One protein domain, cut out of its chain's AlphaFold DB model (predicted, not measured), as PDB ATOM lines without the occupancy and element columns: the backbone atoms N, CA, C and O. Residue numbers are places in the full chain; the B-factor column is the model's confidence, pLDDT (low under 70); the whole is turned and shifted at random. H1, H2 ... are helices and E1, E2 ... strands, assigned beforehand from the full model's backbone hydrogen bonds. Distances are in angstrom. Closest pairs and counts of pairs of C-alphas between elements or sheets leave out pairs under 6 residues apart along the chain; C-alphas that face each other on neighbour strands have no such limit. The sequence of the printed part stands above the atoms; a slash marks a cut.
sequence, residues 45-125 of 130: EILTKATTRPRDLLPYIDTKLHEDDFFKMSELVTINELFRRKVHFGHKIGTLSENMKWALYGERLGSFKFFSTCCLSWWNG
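What this domain is: This is residues 45 to 125 of the 130 residues of the protein "28S ribosomal protein S2, mitochondrial" of Strongyloides ratti (UniProt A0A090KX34). What shape does the backbone make? A small sheet, E1, E3 and E2, with H6 beside it, forms one end of a long, thin, open arc, and the pair H1 and H2 forms the other. The short helices H3, H4 and H5 follow one another along the arc between these ends, and H7 folds back from the sheet toward the space inside the arc, residues 120 to 125 sticking out free. What is it made of, and how large is it? The printed part has 81 residues, with seven named helices and three named strands in the order H1 H2 H3 H4 H5 E1 H6 E2 E3 H7; its class is mostly helix, helices holding 40 of the 50 residues in named elements, and the sheet is antiparallel in the order E1 E3 E2. The whole is extended, with a radius of gyration of the C-alphas of 19.2 A and spans of 58 by 29 by 19 A.

Where its parts are: Where are the strands? E1 is residues 89 to 92, 9.3 A long from C-alpha 89 at (30.088, 22.838, 36.028); E2 is 106 to 108 and E3 is 111 to 113. Where are the helices? H6 is residues 98 to 103, 10.3 A, and H7 is 117 to 123, 10.4 A, ending with C-alpha 123 at (31.648, 43.713, 44.933). H5 is 79 to 84, 8.8 A, H4 is 73 to 76 and H3 is 63 to 66. H2 is 54 to 60, 11.1 A, and H1 is 45 to 50, 8.6 A, from C-alpha 45 at (51.717, 67.932, 41.416).

How they stand to each other: How do the strands pair? Inner strand E3 is antiparallel to E1, with N 90 and O 112 2.9 A apart, and to E2, its hairpin partner, with N 113 and O 106 3.1 A apart, both within hydrogen-bond range. E1, H6 and E2 form a split strand-helix-strand unit, two strands of one sheet with a helix between them along the chain and E3 between them in the sheet, its crossover right-handed. Which helices meet? H1 and H2 touch at a steep tilt of 55 degrees, opposite ways, the C-alphas of Ala 50 and Asp 56 closest at 5.8 A. H6 and H7 are close but not clearly touching, the C-alphas of Ala 103 and Cys 118 closest at 7.0 A; H3, H4 and H5 touch no helix and are not on the sheet. How well formed are the helices' backbones? Every O i to N i+4 pair is within hydrogen-bond range in H1 and H5, but 2 of 3 in H7, 0 of 3 in H2 and 0 of 2 in H6; H3 and H4 are too short for such a pair. O i to N i+3 pairs within range number 3 of 4 in H2 and 2 of 3 in H6.

The domain as a whole: How far does it reach? The two C-alphas farthest apart, those of Glu 45 and Leu 109, are 58.9 A apart. Are there cuts or long links? The printed part has no cut and no long link. Where is confidence low? The mean pLDDT of the printed part is 76.2, with residue 93 and residues 110 to 125 under 70.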
ATOM      1  N   GLU A  45      51.827  67.978  39.953       82.94
ATOM      2  CA  GLU A  45      51.717  67.932  41.416       82.94
ATOM      3  C   GLU A  45      50.422  67.285  41.920       82.94
ATOM      4  O   GLU A  45      50.387  66.716  43.008       82.94
ATOM      5  N   ILE A  46      49.341  67.390  41.150       83.12
ATOM      6  CA  ILE A  46      48.059  66.757  41.470       83.12
ATOM      7  C   ILE A  46      48.170  65.258  41.191       83.12
ATOM      8  O   ILE A  46      47.731  64.452  42.005       83.12
ATOM      9  N   LEU A  47      48.852  64.874  40.107       84.25
ATOM     10  CA  LEU A  47      49.118  63.472  39.778       84.25
ATOM     11  C   LEU A  47      49.964  62.771  40.854       84.25
ATOM     12  O   LEU A  47      49.646  61.652  41.254       84.25
ATOM     13  N   THR A  48      51.002  63.427  41.388       84.69
ATOM     14  CA  THR A  48      51.822  62.841  42.467       84.69
ATOM     15  C   THR A  48      51.048  62.695  43.778       84.69
ATOM     16  O   THR A  48      51.222  61.695  44.478       84.69
ATOM     17  N   LYS A  49      50.148  63.636  44.094       84.94
ATOM     18  CA  LYS A  49      49.250  63.559  45.261       84.94
ATOM     19  C   LYS A  49      48.189  62.466  45.095       84.94
ATOM     20  O   LYS A  49      47.959  61.697  46.034       84.94
ATOM     21  N   ALA A  50      47.632  62.320  43.893       81.31
ATOM     22  CA  ALA A  50      46.607  61.331  43.575       81.31
ATOM     23  C   ALA A  50      47.067  59.880  43.788       81.31
ATOM     24  O   ALA A  50      46.257  59.039  44.175       81.31
ATOM     25  N   THR A  51      48.367  59.591  43.647       83.81
ATOM     26  CA  THR A  51      48.953  58.277  43.983       83.81
ATOM     27  C   THR A  51      48.645  57.853  45.422       83.81
ATOM     28  O   THR A  51      48.439  56.674  45.694       83.81
ATOM     29  N   THR A  52      48.582  58.808  46.355       84.50
ATOM     30  CA  THR A  52      48.237  58.545  47.762       84.50
ATOM     31  C   THR A  52      46.743  58.691  48.054       84.50
ATOM     32  O   THR A  52      46.246  58.106  49.017       84.50
ATOM     33  N   ARG A  53      46.020  59.474  47.241       84.00
ATOM     34  CA  ARG A  53      44.599  59.809  47.417       84.00
ATOM     35  C   ARG A  53      43.895  59.914  46.057       84.00
ATOM     36  O   ARG A  53      43.772  61.004  45.506       84.00
ATOM     37  N   PRO A  54      43.345  58.812  45.527       82.31
ATOM     38  CA  PRO A  54      42.766  58.805  44.181       82.31
ATOM     39  C   PRO A  54      41.506  59.676  44.040       82.31
ATOM     40  O   PRO A  54      41.119  60.027  42.932       82.31
ATOM     41  N   ARG A  55      40.871  60.063  45.157       82.56
ATOM     42  CA  ARG A  55      39.674  60.924  45.166       82.56
ATOM     43  C   ARG A  55      39.950  62.353  44.693       82.56
ATOM     44  O   ARG A  55      39.021  63.027  44.266       82.56
ATOM     45  N   ASP A  56      41.205  62.792  44.717       84.44
ATOM     46  CA  ASP A  56      41.588  64.139  44.280       84.44
ATOM     47  C   ASP A  56      41.468  64.310  42.750       84.44
ATOM     48  O   ASP A  56      41.448  65.433  42.252       84.44
ATOM     49  N   LEU A  57      41.337  63.204  42.002       85.06
ATOM     50  CA  LEU A  57      41.118  63.209  40.552       85.06
ATOM     51  C   LEU A  57      39.644  63.259  40.142       85.06
ATOM     52  O   LEU A  57      39.368  63.453  38.966       85.06
ATOM     53  N   LEU A  58      38.698  63.145  41.082       83.62
ATOM     54  CA  LEU A  58      37.260  63.207  40.789       83.62
ATOM     55  C   LEU A  58      36.820  64.406  39.921       83.62
ATOM     56  O   LEU A  58      36.013  64.176  39.031       83.62
ATOM     57  N   PRO A  59      37.317  65.649  40.102       84.50
ATOM     58  CA  PRO A  59      36.903  66.770  39.249       84.50
ATOM     59  C   PRO A  59      37.505  66.737  37.833       84.50
ATOM     60  O   PRO A  59      37.078  67.510  36.981       84.50
ATOM     61  N   TYR A  60      38.499  65.878  37.591       84.31
ATOM     62  CA  TYR A  60      39.186  65.704  36.305       84.31
ATOM     63  C   TYR A  60      38.708  64.464  35.542       84.31
ATOM     64  O   TYR A  60      39.193  64.175  34.451       84.31
ATOM     65  N   ILE A  61      37.808  63.695  36.148       84.94
ATOM     66  CA  ILE A  61      37.267  62.464  35.598       84.94
ATOM     67  C   ILE A  61      35.937  62.785  34.918       84.94
ATOM     68  O   ILE A  61      35.136  63.571  35.421       84.94
ATOM     69  N   ASP A  62      35.695  62.150  33.771       85.44
ATOM     70  CA  ASP A  62      34.431  62.281  33.058       85.44
ATOM     71  C   ASP A  62      33.248  61.873  33.942       85.44
ATOM     72  O   ASP A  62      33.267  60.823  34.591       85.44
ATOM     73  N   THR A  63      32.155  62.636  33.861       83.62
ATOM     74  CA  THR A  63      30.888  62.379  34.576       83.62
ATOM     75  C   THR A  63      30.359  60.954  34.379       83.62
ATOM     76  O   THR A  63      29.729  60.400  35.274       83.62
ATOM     77  N   LYS A  64      30.691  60.317  33.250       84.06
ATOM     78  CA  LYS A  64      30.343  58.924  32.918       84.06
ATOM     79  C   LYS A  64      30.930  57.894  33.885       84.06
ATOM     80  O   LYS A  64      30.322  56.851  34.086       84.06
ATOM     81  N   LEU A  65      32.102  58.158  34.466       84.12
ATOM     82  CA  LEU A  65      32.767  57.228  35.387       84.12
ATOM     83  C   LEU A  65      32.243  57.354  36.828       84.12
ATOM     84  O   LEU A  65      32.569  56.524  37.670       84.12
ATOM     85  N   HIS A  66      31.435  58.378  37.120       84.12
ATOM     86  CA  HIS A  66      30.789  58.529  38.425       84.12
ATOM     87  C   HIS A  66      29.573  57.611  38.598       84.12
ATOM     88  O   HIS A  66      29.134  57.396  39.724       84.12
ATOM     89  N   GLU A  67      29.018  57.094  37.503       87.69
ATOM     90  CA  GLU A  67      27.928  56.126  37.542       87.69
ATOM     91  C   GLU A  67      28.481  54.705  37.730       87.69
ATOM     92  O   GLU A  67      29.306  54.248  36.938       87.69
ATOM     93  N   ASP A  68      27.992  53.983  38.745       84.12
ATOM     94  CA  ASP A  68      28.485  52.638  39.091       84.12
ATOM     95  C   ASP A  68      28.288  51.594  37.966       84.12
ATOM     96  O   ASP A  68      29.093  50.674  37.826       84.12
ATOM     97  N   ASP A  69      27.231  51.725  37.147       85.44
ATOM     98  CA  ASP A  69      26.919  50.811  36.031       85.44
ATOM     99  C   ASP A  69      26.481  51.570  34.763       85.44
ATOM    100  O   ASP A  69      25.404  51.339  34.208       85.44
ATOM    101  N   PHE A  70      27.331  52.484  34.281       90.69
ATOM    102  CA  PHE A  70      27.094  53.268  33.055       90.69
ATOM    103  C   PHE A  70      26.763  52.393  31.828       90.69
ATOM    104  O   PHE A  70      25.921  52.732  30.994       90.69
ATOM    105  N   PHE A  71      27.409  51.228  31.719       90.50
ATOM    106  CA  PHE A  71      27.232  50.302  30.595       90.50
ATOM    107  C   PHE A  71      26.069  49.321  30.773       90.50
ATOM    108  O   PHE A  71      25.809  48.535  29.860       90.50
ATOM    109  N   LYS A  72      25.380  49.348  31.921       89.00
ATOM    110  CA  LYS A  72      24.264  48.453  32.252       89.00
ATOM    111  C   LYS A  72      24.616  46.977  32.055       89.00
ATOM    112  O   LYS A  72      23.835  46.197  31.506       89.00
ATOM    113  N   MET A  73      25.807  46.562  32.493       86.25
ATOM    114  CA  MET A  73      26.244  45.165  32.350       86.25
ATOM    115  C   MET A  73      25.375  44.206  33.168       86.25
ATOM    116  O   MET A  73      25.235  43.036  32.802       86.25
ATOM    117  N   SER A  74      24.759  44.709  34.240       85.81
ATOM    118  CA  SER A  74      23.799  43.974  35.063       85.81
ATOM    119  C   SER A  74      22.581  43.468  34.276       85.81
ATOM    120  O   SER A  74      22.054  42.399  34.586       85.81
ATOM    121  N   GLU A  75      22.170  44.172  33.218       88.12
ATOM    122  CA  GLU A  75      21.045  43.782  32.361       88.12
ATOM    123  C   GLU A  75      21.419  42.646  31.394       88.12
ATOM    124  O   GLU A  75      20.596  41.786  31.077       88.12
ATOM    125  N   LEU A  76      22.681  42.588  30.957       87.75
ATOM    126  CA  LEU A  76      23.144  41.621  29.958       87.75
ATOM    127  C   LEU A  76      23.266  40.192  30.505       87.75
ATOM    128  O   LEU A  76      23.155  39.224  29.746       87.75
ATOM    129  N   VAL A  77      23.541  40.041  31.803       86.44
ATOM    130  CA  VAL A  77      23.846  38.742  32.413       86.44
ATOM    131  C   VAL A  77      23.064  38.549  33.705       86.44
ATOM    132  O   VAL A  77      23.405  39.076  34.757       86.44
ATOM    133  N   THR A  78      22.049  37.686  33.653       89.31
ATOM    134  CA  THR A  78      21.324  37.236  34.846       89.31
ATOM    135  C   THR A  78      21.880  35.911  35.367       89.31
ATOM    136  O   THR A  78      22.220  35.009  34.599       89.31
ATOM    137  N   ILE A  79      21.872  35.733  36.691       86.81
ATOM    138  CA  ILE A  79      22.252  34.478  37.365       86.81
ATOM    139  C   ILE A  79      21.489  33.274  36.781       86.81
ATOM    140  O   ILE A  79      22.082  32.234  36.496       86.81
ATOM    141  N   ASN A  80      20.188  33.431  36.521       88.44
ATOM    142  CA  ASN A  80      19.349  32.392  35.918       88.44
ATOM    143  C   ASN A  80      19.855  31.938  34.539       88.44
ATOM    144  O   ASN A  80      19.864  30.740  34.249       88.44
ATOM    145  N   GLU A  81      20.316  32.870  33.705       89.50
ATOM    146  CA  GLU A  81      20.865  32.563  32.382       89.50
ATOM    147  C   GLU A  81      22.204  31.822  32.492       89.50
ATOM    148  O   GLU A  81      22.432  30.841  31.780       89.50
ATOM    149  N   LEU A  82      23.056  32.191  33.453       85.75
ATOM    150  CA  LEU A  82      24.301  31.468  33.740       85.75
ATOM    151  C   LEU A  82      24.042  30.033  34.230       85.75
ATOM    152  O   LEU A  82      24.745  29.099  33.827       85.75
ATOM    153  N   PHE A  83      23.003  29.828  35.048       86.81
ATOM    154  CA  PHE A  83      22.582  28.490  35.475       86.81
ATOM    155  C   PHE A  83      22.081  27.646  34.309       86.81
ATOM    156  O   PHE A  83      22.514  26.499  34.159       86.81
ATOM    157  N   ARG A  84      21.233  28.217  33.448       88.94
ATOM    158  CA  ARG A  84      20.718  27.552  32.241       88.94
ATOM    159  C   ARG A  84      21.839  27.158  31.283       88.94
ATOM    160  O   ARG A  84      21.821  26.051  30.748       88.94
ATOM    161  N   ARG A  85      22.852  28.014  31.127       90.31
ATOM    162  CA  ARG A  85      24.037  27.763  30.291       90.31
ATOM    163  C   ARG A  85      25.060  26.811  30.913       90.31
ATOM    164  O   ARG A  85      26.092  26.572  30.298       90.31
ATOM    165  N   LYS A  86      24.780  26.225  32.086       85.00
ATOM    166  CA  LYS A  86      25.620  25.186  32.712       85.00
ATOM    167  C   LYS A  86      27.051  25.656  33.043       85.00
ATOM    168  O   LYS A  86      27.945  24.831  33.198       85.00
ATOM    169  N   VAL A  87      27.257  26.965  33.231       85.12
ATOM    170  CA  VAL A  87      28.572  27.569  33.556       85.12
ATOM    171  C   VAL A  87      29.100  27.105  34.918       85.12
ATOM    172  O   VAL A  87      30.301  27.070  35.156       85.12
ATOM    173  N   HIS A  88      28.203  26.684  35.808       83.25
ATOM    174  CA  HIS A  88      28.545  26.209  37.142       83.25
ATOM    175  C   HIS A  88      29.204  24.817  37.172       83.25
ATOM    176  O   HIS A  88      29.567  24.361  38.255       83.25
ATOM    177  N   PHE A  89      29.358  24.110  36.047       82.88
ATOM    178  CA  PHE A  89      30.088  22.838  36.028       82.88
ATOM    179  C   PHE A  89      31.586  23.061  35.843       82.88
ATOM    180  O   PHE A  89      32.032  23.610  34.839       82.88
ATOM    181  N   GLY A  90      32.358  22.597  36.821       80.62
ATOM    182  CA  GLY A  90      33.808  22.657  36.812       80.62
ATOM    183  C   GLY A  90      34.482  21.364  36.371       80.62
ATOM    184  O   GLY A  90      33.859  20.380  35.967       80.62
ATOM    185  N   HIS A  91      35.805  21.375  36.502       78.38
ATOM    186  CA  HIS A  91      36.637  20.198  36.304       78.38
ATOM    187  C   HIS A  91      36.480  19.184  37.457       78.38
ATOM    188  O   HIS A  91      35.821  19.461  38.460       78.38
ATOM    189  N   LYS A  92      37.046  17.980  37.315       79.00
ATOM    190  CA  LYS A  92      36.948  16.924  38.340       79.00
ATOM    191  C   LYS A  92      37.949  17.126  39.480       79.00
ATOM    192  O   LYS A  92      38.940  17.848  39.336       79.00
ATOM    193  N   ILE A  93      37.697  16.450  40.602       68.44
ATOM    194  CA  ILE A  93      38.601  16.446  41.753       68.44
ATOM    195  C   ILE A  93      39.873  15.655  41.421       68.44
ATOM    196  O   ILE A  93      39.814  14.493  41.029       68.44
ATOM    197  N   GLY A  94      41.018  16.337  41.453       78.00
ATOM    198  CA  GLY A  94      42.330  15.800  41.058       78.00
ATOM    199  C   GLY A  94      42.984  16.522  39.878       78.00
ATOM    200  O   GLY A  94      44.202  16.552  39.775       78.00
ATOM    201  N   THR A  95      42.198  17.170  39.022       81.00
ATOM    202  CA  THR A  95      42.707  17.950  37.879       81.00
ATOM    203  C   THR A  95      42.562  19.462  38.073       81.00
ATOM    204  O   THR A  95      42.956  20.260  37.227       81.00
ATOM    205  N   LEU A  96      41.945  19.866  39.180       81.75
ATOM    206  CA  LEU A  96      41.736  21.257  39.545       81.75
ATOM    207  C   LEU A  96      43.018  21.861  40.147       81.75
ATOM    208  O   LEU A  96      43.604  21.290  41.063       81.75
ATOM    209  N   SER A  97      43.396  23.052  39.675       83.81
ATOM    210  CA  SER A  97      44.469  23.858  40.270       83.81
ATOM    211  C   SER A  97      44.120  24.326  41.687       83.81
ATOM    212  O   SER A  97      42.989  24.727  41.966       83.81
ATOM    213  N   GLU A  98      45.114  24.355  42.575       84.62
ATOM    214  CA  GLU A  98      44.939  24.827  43.952       84.62
ATOM    215  C   GLU A  98      44.558  26.306  44.033       84.62
ATOM    216  O   GLU A  98      43.781  26.698  44.901       84.62
ATOM    217  N   ASN A  99      44.998  27.098  43.055       87.38
ATOM    218  CA  ASN A  99      44.679  28.518  42.949       87.38
ATOM    219  C   ASN A  99      43.202  28.782  42.646       87.38
ATOM    220  O   ASN A  99      42.764  29.912  42.784       87.38
ATOM    221  N   MET A 100      42.432  27.773  42.225       81.56
ATOM    222  CA  MET A 100      40.998  27.913  41.947       81.56
ATOM    223  C   MET A 100      40.121  27.506  43.135       81.56
ATOM    224  O   MET A 100      38.904  27.668  43.066       81.56
ATOM    225  N   LYS A 101      40.715  26.995  44.228       81.62
ATOM    226  CA  LYS A 101      39.974  26.486  45.393       81.62
ATOM    227  C   LYS A 101      39.077  27.554  46.038       81.62
ATOM    228  O   LYS A 101      37.990  27.213  46.484       81.62
ATOM    229  N   TRP A 102      39.477  28.830  46.023       82.75
ATOM    230  CA  TRP A 102      38.700  29.935  46.613       82.75
ATOM    231  C   TRP A 102      37.408  30.273  45.852       82.75
ATOM    232  O   TRP A 102      36.484  30.830  46.433       82.75
ATOM    233  N   ALA A 103      37.326  29.931  44.564       80.69
ATOM    234  CA  ALA A 103      36.157  30.205  43.727       80.69
ATOM    235  C   ALA A 103      35.135  29.049  43.729       80.69
ATOM    236  O   ALA A 103      34.114  29.102  43.036       80.69
ATOM    237  N   LEU A 104      35.415  27.973  44.468       79.69
ATOM    238  CA  LEU A 104      34.552  26.803  44.553       79.69
ATOM    239  C   LEU A 104      33.562  26.942  45.694       79.69
ATOM    240  O   LEU A 104      33.923  27.295  46.808       79.69
ATOM    241  N   TYR A 105      32.316  26.581  45.414       81.44
ATOM    242  CA  TYR A 105      31.279  26.518  46.438       81.44
ATOM    243  C   TYR A 105      31.243  25.155  47.127       81.44
ATOM    244  O   TYR A 105      31.019  25.056  48.326       81.44
ATOM    245  N   GLY A 106      31.463  24.085  46.361       77.12
ATOM    246  CA  GLY A 106      31.479  22.734  46.899       77.12
ATOM    247  C   GLY A 106      31.486  21.654  45.826       77.12
ATOM    248  O   GLY A 106      31.453  21.913  44.617       77.12
ATOM    249  N   GLU A 107      31.521  20.411  46.287       76.50
ATOM    250  CA  GLU A 107      31.539  19.218  45.449       76.50
ATOM    251  C   GLU A 107      30.179  18.511  45.474       76.50
ATOM    252  O   GLU A 107      29.530  18.399  46.514       76.50
ATOM    253  N   ARG A 108      29.745  17.975  44.325       76.44
ATOM    254  CA  ARG A 108      28.676  16.970  44.295       76.44
ATOM    255  C   ARG A 108      29.006  15.884  43.275       76.44
ATOM    256  O   ARG A 108      29.146  16.183  42.093       76.44
ATOM    257  N   LEU A 109      29.069  14.628  43.728       70.75
ATOM    258  CA  LEU A 109      29.352  13.438  42.903       70.75
ATOM    259  C   LEU A 109      30.731  13.463  42.197       70.75
ATOM    260  O   LEU A 109      30.836  13.026  41.051       70.75
ATOM    261  N   GLY A 110      31.788  13.995  42.828       63.69
ATOM    262  CA  GLY A 110      33.135  14.040  42.230       63.69
ATOM    263  C   GLY A 110      33.334  15.103  41.140       63.69
ATOM    264  O   GLY A 110      34.400  15.169  40.519       63.69
ATOM    265  N   SER A 111      32.321  15.936  40.881       59.44
ATOM    266  CA  SER A 111      32.400  17.102  39.998       59.44
ATOM    267  C   SER A 111      32.228  18.384  40.805       59.44
ATOM    268  O   SER A 111      31.290  18.516  41.598       59.44
ATOM    269  N   PHE A 112      33.133  19.341  40.596       58.56
ATOM    270  CA  PHE A 112      33.057  20.636  41.255       58.56
ATOM    271  C   PHE A 112      31.926  21.480  40.680       58.56
ATOM    272  O   PHE A 112      31.757  21.572  39.460       58.56
ATOM    273  N   LYS A 113      31.167  22.120  41.574       60.69
ATOM    274  CA  LYS A 113      30.215  23.162  41.205       60.69
ATOM    275  C   LYS A 113      30.834  24.520  41.518       60.69
ATOM    276  O   LYS A 113      31.056  24.856  42.681       60.69
ATOM    277  N   PHE A 114      31.115  25.294  40.476       55.94
ATOM    278  CA  PHE A 114      31.479  26.698  40.611       55.94
ATOM    279  C   PHE A 114      30.198  27.495  40.839       55.94
ATOM    280  O   PHE A 114      29.333  27.548  39.969       55.94
ATOM    281  N   PHE A 115      30.054  28.102  42.011       52.44
ATOM    282  CA  PHE A 115      28.974  29.046  42.267       52.44
ATOM    283  C   PHE A 115      29.620  30.427  42.303       52.44
ATOM    284  O   PHE A 115      30.268  30.815  43.269       52.44
ATOM    285  N   SER A 116      29.470  31.158  41.200       47.94
ATOM    286  CA  SER A 116      30.005  32.513  41.014       47.94
ATOM    287  C   SER A 116      29.407  33.548  41.983       47.94
ATOM    288  O   SER A 116      29.771  34.720  41.915       47.94
ATOM    289  N   THR A 117      28.489  33.168  42.880       48.62
ATOM    290  CA  THR A 117      27.880  34.110  43.832       48.62
ATOM    291  C   THR A 117      28.906  34.729  44.776       48.62
ATOM    292  O   THR A 117      28.724  35.878  45.157       48.62
ATOM    293  N   CYS A 118      30.026  34.052  45.065       40.50
ATOM    294  CA  CYS A 118      31.122  34.657  45.831       40.50
ATOM    295  C   CYS A 118      31.791  35.840  45.102       40.50
ATOM    296  O   CYS A 118      32.243  36.771  45.761       40.50
ATOM    297  N   CYS A 119      31.795  35.866  43.761       36.00
ATOM    298  CA  CYS A 119      32.291  37.029  43.017       36.00
ATOM    299  C   CYS A 119      31.346  38.236  43.105       36.00
ATOM    300  O   CYS A 119      31.832  39.360  43.156       36.00
ATOM    301  N   LEU A 120      30.021  38.036  43.175       38.50
ATOM    302  CA  LEU A 120      29.086  39.157  43.362       38.50
ATOM    303  C   LEU A 120      29.107  39.710  44.794       38.50
ATOM    304  O   LEU A 120      28.952  40.919  44.983       38.50
ATOM    305  N   SER A 121      29.339  38.862  45.799       37.62
ATOM    306  CA  SER A 121      29.433  39.310  47.195       37.62
ATOM    307  C   SER A 121      30.701  40.116  47.487       37.62
ATOM    308  O   SER A 121      30.671  40.986  48.355       37.62
ATOM    309  N   TRP A 122      31.793  39.897  46.743       29.02
ATOM    310  CA  TRP A 122      33.016  40.695  46.898       29.02
ATOM    311  C   TRP A 122      32.885  42.121  46.346       29.02
ATOM    312  O   TRP A 122      33.618  43.006  46.775       29.02
ATOM    313  N   TRP A 123      31.917  42.371  45.457       29.27
ATOM    314  CA  TRP A 123      31.648  43.713  44.933       29.27
ATOM    315  C   TRP A 123      30.689  44.526  45.821       29.27
ATOM    316  O   TRP A 123      30.768  45.747  45.846       29.27
ATOM    317  N   ASN A 124      29.836  43.866  46.614       36.62
ATOM    318  CA  ASN A 124      28.837  44.527  47.467       36.62
ATOM    319  C   ASN A 124      29.212  44.617  48.958       36.62
ATOM    320  O   ASN A 124      28.359  44.944  49.778       36.62
ATOM    321  N   GLY A 125      30.460  44.331  49.345       38.78
ATOM    322  CA  GLY A 125      30.925  44.578  50.718       38.78
ATOM    323  C   GLY A 125      30.156  43.834  51.820       38.78
ATOM    324  O   GLY A 125      30.147  44.281  52.964       38.78
TER     325      GLY A 125